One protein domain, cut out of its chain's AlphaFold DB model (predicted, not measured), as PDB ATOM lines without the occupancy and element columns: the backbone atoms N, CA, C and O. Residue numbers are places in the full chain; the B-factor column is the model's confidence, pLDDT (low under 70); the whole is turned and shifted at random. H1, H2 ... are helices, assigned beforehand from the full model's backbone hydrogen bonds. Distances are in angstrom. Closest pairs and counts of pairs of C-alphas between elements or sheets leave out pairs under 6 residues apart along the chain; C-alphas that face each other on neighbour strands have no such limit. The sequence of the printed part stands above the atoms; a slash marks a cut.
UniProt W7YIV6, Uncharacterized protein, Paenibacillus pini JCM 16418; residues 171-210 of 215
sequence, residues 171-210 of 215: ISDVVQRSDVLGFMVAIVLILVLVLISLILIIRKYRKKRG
ATOM      1  N   ILE A 171     184.584 256.491 257.319       58.94
ATOM      2  CA  ILE A 171     184.461 255.038 257.296       58.94
ATOM      3  C   ILE A 171     185.802 254.327 257.019       58.94
ATOM      4  O   ILE A 171     186.107 253.360 257.708       58.94
ATOM      5  N   SER A 172     186.621 254.770 256.057       56.84
ATOM      6  CA  SER A 172     187.888 254.100 255.720       56.84
ATOM      7  C   SER A 172     188.951 254.244 256.812       56.84
ATOM      8  O   SER A 172     189.653 253.274 257.093       56.84
ATOM      9  N   ASP A 173     189.012 255.394 257.488       59.53
ATOM     10  CA  ASP A 173     189.974 255.624 258.577       59.53
ATOM     11  C   ASP A 173     189.560 254.918 259.882       59.53
ATOM     12  O   ASP A 173     190.409 254.499 260.671       59.53
ATOM     13  N   VAL A 174     188.252 254.727 260.098       58.25
ATOM     14  CA  VAL A 174     187.710 253.985 261.250       58.25
ATOM     15  C   VAL A 174     187.865 252.472 261.075       58.25
ATOM     16  O   VAL A 174     188.184 251.781 262.039       58.25
ATOM     17  N   VAL A 175     187.697 251.944 259.858       60.62
ATOM     18  CA  VAL A 175     187.828 250.500 259.573       60.62
ATOM     19  C   VAL A 175     189.279 250.012 259.680       60.62
ATOM     20  O   VAL A 175     189.509 248.843 259.978       60.62
ATOM     21  N   GLN A 176     190.268 250.889 259.499       61.22
ATOM     22  CA  GLN A 176     191.685 250.526 259.626       61.22
ATOM     23  C   GLN A 176     192.201 250.517 261.075       61.22
ATOM     24  O   GLN A 176     193.275 249.975 261.333       61.22
ATOM     25  N   ARG A 177     191.451 251.072 262.038       65.38
ATOM     26  CA  ARG A 177     191.829 251.087 263.459       65.38
ATOM     27  C   ARG A 177     191.016 250.053 264.239       65.38
ATOM     28  O   ARG A 177     189.881 250.316 264.636       65.38
ATOM     29  N   SER A 178     191.620 248.894 264.505       60.53
ATOM     30  CA  SER A 178     191.006 247.786 265.261       60.53
ATOM     31  C   SER A 178     190.449 248.207 266.626       60.53
ATOM     32  O   SER A 178     189.392 247.724 267.031       60.53
ATOM     33  N   ASP A 179     191.098 249.158 267.299       65.38
ATOM     34  CA  ASP A 179     190.665 249.637 268.617       65.38
ATOM     35  C   ASP A 179     189.374 250.465 268.546       65.38
ATOM     36  O   ASP A 179     188.524 250.389 269.433       65.38
ATOM     37  N   VAL A 180     189.166 251.215 267.459       71.50
ATOM     38  CA  VAL A 180     187.958 252.035 267.257       71.50
ATOM     39  C   VAL A 180     186.767 251.159 266.855       71.50
ATOM     40  O   VAL A 180     185.636 251.417 267.272       71.50
ATOM     41  N   LEU A 181     187.020 250.080 266.107       73.94
ATOM     42  CA  LEU A 181     186.012 249.077 265.752       73.94
ATOM     43  C   LEU A 181     185.379 248.432 266.995       73.94
ATOM     44  O   LEU A 181     184.156 248.297 267.049       73.94
ATOM     45  N   GLY A 182     186.180 248.102 268.015       78.38
ATOM     46  CA  GLY A 182     185.675 247.539 269.272       78.38
ATOM     47  C   GLY A 182     184.708 248.481 270.000       78.38
ATOM     48  O   GLY A 182     183.612 248.073 270.396       78.38
ATOM     49  N   PHE A 183     185.064 249.763 270.103       83.62
ATOM     50  CA  PHE A 183     184.198 250.783 270.704       83.62
ATOM     51  C   PHE A 183     182.911 251.018 269.902       83.62
ATOM     52  O   PHE A 183     181.837 251.145 270.492       83.62
ATOM     53  N   MET A 184     182.983 251.022 268.568       83.94
ATOM     54  CA  MET A 184     181.803 251.171 267.705       83.94
ATOM     55  C   MET A 184     180.808 250.020 267.873       83.94
ATOM     56  O   MET A 184     179.607 250.259 268.004       83.94
ATOM     57  N   VAL A 185     181.294 248.777 267.934       86.81
ATOM     58  CA  VAL A 185     180.443 247.603 268.187       86.81
ATOM     59  C   VAL A 185     179.748 247.718 269.547       86.81
ATOM     60  O   VAL A 185     178.544 247.468 269.642       86.81
ATOM     61  N   ALA A 186     180.466 248.157 270.584       89.12
ATOM     62  CA  ALA A 186     179.888 248.365 271.909       89.12
ATOM     63  C   ALA A 186     178.777 249.433 271.903       89.12
ATOM     64  O   ALA A 186     177.704 249.205 272.462       89.12
ATOM     65  N   ILE A 187     178.985 250.568 271.225       93.06
ATOM     66  CA  ILE A 187     177.982 251.641 271.108       93.06
ATOM     67  C   ILE A 187     176.720 251.145 270.393       93.06
ATOM     68  O   ILE A 187     175.606 251.403 270.853       93.06
ATOM     69  N   VAL A 188     176.876 250.395 269.298       94.50
ATOM     70  CA  VAL A 188     175.740 249.827 268.556       94.50
ATOM     71  C   VAL A 188     174.957 248.842 269.424       94.50
ATOM     72  O   VAL A 188     173.728 248.912 269.461       94.50
ATOM     73  N   LEU A 189     175.637 247.971 270.176       95.12
ATOM     74  CA  LEU A 189     174.978 247.047 271.106       95.12
ATOM     75  C   LEU A 189     174.183 247.787 272.188       95.12
ATOM     76  O   LEU A 189     173.044 247.414 272.472       95.12
ATOM     77  N   ILE A 190     174.744 248.860 272.752       95.75
ATOM     78  CA  ILE A 190     174.051 249.692 273.744       95.75
ATOM     79  C   ILE A 190     172.794 250.319 273.130       95.75
ATOM     80  O   ILE A 190     171.719 250.236 273.725       95.75
ATOM     81  N   LEU A 191     172.885 250.886 271.923       95.56
ATOM     82  CA  LEU A 191     171.733 251.474 271.228       95.56
ATOM     83  C   LEU A 191     170.636 250.441 270.943       95.56
ATOM     84  O   LEU A 191     169.453 250.732 271.134       95.56
ATOM     85  N   VAL A 192     171.007 249.223 270.545       96.12
ATOM     86  CA  VAL A 192     170.057 248.123 270.329       96.12
ATOM     87  C   VAL A 192     169.346 247.748 271.629       96.12
ATOM     88  O   VAL A 192     168.122 247.619 271.637       96.12
ATOM     89  N   LEU A 193     170.071 247.633 272.745       95.88
ATOM     90  CA  LEU A 193     169.470 247.349 274.054       95.88
ATOM     91  C   LEU A 193     168.510 248.460 274.500       95.88
ATOM     92  O   LEU A 193     167.421 248.167 275.001       95.88
ATOM     93  N   VAL A 194     168.871 249.726 274.270       96.38
ATOM     94  CA  VAL A 194     168.004 250.880 274.552       96.38
ATOM     95  C   VAL A 194     166.726 250.818 273.712       96.38
ATOM     96  O   VAL A 194     165.632 250.972 274.256       96.38
ATOM     97  N   LEU A 195     166.833 250.525 272.413       95.62
ATOM     98  CA  LEU A 195     165.676 250.393 271.521       95.62
ATOM     99  C   LEU A 195     164.763 249.230 271.927       95.62
ATOM    100  O   LEU A 195     163.546 249.403 271.991       95.62
ATOM    101  N   ILE A 196     165.330 248.064 272.252       95.12
ATOM    102  CA  ILE A 196     164.566 246.904 272.730       95.12
ATOM    103  C   ILE A 196     163.829 247.253 274.025       95.12
ATOM    104  O   ILE A 196     162.636 246.973 274.145       95.12
ATOM    105  N   SER A 197     164.510 247.901 274.974       94.44
ATOM    106  CA  SER A 197     163.905 248.359 276.226       94.44
ATOM    107  C   SER A 197     162.721 249.296 275.967       94.44
ATOM    108  O   SER A 197     161.631 249.085 276.506       94.44
ATOM    109  N   LEU A 198     162.882 250.263 275.058       94.69
ATOM    110  CA  LEU A 198     161.821 251.197 274.679       94.69
ATOM    111  C   LEU A 198     160.605 250.469 274.078       94.69
ATOM    112  O   LEU A 198     159.464 250.728 274.466       94.69
ATOM    113  N   ILE A 199     160.840 249.511 273.174       93.69
ATOM    114  CA  ILE A 199     159.785 248.700 272.548       93.69
ATOM    115  C   ILE A 199     159.047 247.861 273.598       93.69
ATOM    116  O   ILE A 199     157.814 247.795 273.575       93.69
ATOM    117  N   LEU A 200     159.770 247.227 274.526       92.44
ATOM    118  CA  LEU A 200     159.184 246.420 275.599       92.44
ATOM    119  C   LEU A 200     158.342 247.270 276.552       92.44
ATOM    120  O   LEU A 200     157.241 246.854 276.918       92.44
ATOM    121  N   ILE A 201     158.810 248.470 276.903       91.31
ATOM    122  CA  ILE A 201     158.049 249.440 277.698       91.31
ATOM    123  C   ILE A 201     156.754 249.802 276.965       91.31
ATOM    124  O   ILE A 201     155.670 249.641 277.528       91.31
ATOM    125  N   ILE A 202     156.825 250.197 275.691       90.19
ATOM    126  CA  ILE A 202     155.638 250.564 274.906       90.19
ATOM    127  C   ILE A 202     154.653 249.389 274.808       90.19
ATOM    128  O   ILE A 202     153.456 249.570 275.036       90.19
ATOM    129  N   ARG A 203     155.127 248.167 274.527       87.94
ATOM    130  CA  ARG A 203     154.275 246.962 274.500       87.94
ATOM    131  C   ARG A 203     153.622 246.688 275.854       87.94
ATOM    132  O   ARG A 203     152.429 246.391 275.895       87.94
ATOM    133  N   LYS A 204     154.368 246.818 276.955       82.19
ATOM    134  CA  LYS A 204     153.869 246.602 278.321       82.19
ATOM    135  C   LYS A 204     152.785 247.616 278.700       82.19
ATOM    136  O   LYS A 204     151.755 247.220 279.243       82.19
ATOM    137  N   TYR A 205     152.976 248.897 278.380       79.50
ATOM    138  CA  TYR A 205     151.991 249.945 278.668       79.50
ATOM    139  C   TYR A 205     150.766 249.891 277.745       79.50
ATOM    140  O   TYR A 205     149.660 250.169 278.202       79.50
ATOM    141  N   ARG A 206     150.914 249.468 276.480       71.00
ATOM    142  CA  ARG A 206     149.761 249.231 275.589       71.00
ATOM    143  C   ARG A 206     148.938 248.009 276.006       71.00
ATOM    144  O   ARG A 206     147.723 248.064 275.894       71.00
ATOM    145  N   LYS A 207     149.568 246.949 276.530       59.50
ATOM    146  CA  LYS A 207     148.859 245.757 277.030       59.50
ATOM    147  C   LYS A 207     148.064 246.046 278.312       59.50
ATOM    148  O   LYS A 207     146.910 245.655 278.395       59.50
ATOM    149  N   LYS A 208     148.623 246.817 279.254       56.66
ATOM    150  CA  LYS A 208     147.909 247.224 280.484       56.66
ATOM    151  C   LYS A 208     146.671 248.093 280.237       56.66
ATOM    152  O   LYS A 208     145.761 248.070 281.049       56.66
ATOM    153  N   ARG A 209     146.635 248.845 279.134       53.59
ATOM    154  CA  ARG A 209     145.509 249.720 278.770       53.59
ATOM    155  C   ARG A 209     144.352 248.977 278.084       53.59
ATOM    156  O   ARG A 209     143.327 249.592 277.845       53.59
ATOM    157  N   GLY A 210     144.532 247.694 277.748       53.47
ATOM    158  CA  GLY A 210     143.477 246.812 277.229       53.47
ATOM    159  C   GLY A 210     142.852 245.890 278.285       53.47
ATOM    160  O   GLY A 210     141.821 245.297 278.015       53.47
TER     161      GLY A 210
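AT A GLANCE: This is residues 171 to 210 of the 215 residues of an uncharacterized protein of Paenibacillus pini JCM 16418 (UniProt W7YIV6). One long, nearly straight helix, H2, makes almost the whole length of the model, and a single short turn of helix, H1, sits beside its first end, like the foot of an L. The rest of H2 sticks out with nothing packed on it. The printed part has 40 residues with two named helices, H1 then H2, and no named strand; the class is all helix. It is extended, with a radius of gyration of the C-alphas of 16.5 A, and spans 51 by 14 by 5 A, a rod.

IN THESE COORDINATES: H1 is residues 171 to 175, beginning at C-alpha 171 at (184.461, 255.038, 257.296). H2 is residues 178 to 208, 45.7 A from first to last C-alpha, from (191.006, 247.786, 265.261) to (147.909, 247.224, 280.484).

HOW THE PARTS SIT: H1 and H2 only just touch, and only at the corner by their tight link, with 3 pairs of C-alphas within 8 A. The closest C-alphas are those of Val 174 and Val 180, 6.3 A apart, and H2 touches H1 with residues 180 to 181 alone. In H1 every O i to N i+4 pair is within hydrogen-bond range; in H2 26 of 27 are.

THE WHOLE: The C-alphas of Gln 176 and Gly 210, the two farthest apart, are 51.5 A apart. Residues 185 to 210, of which 185 to 208 belong to H2, stand free. The printed part has no cut. Its mean pLDDT is 79.2; residues 171 to 179 and 207 to 210 are under 70.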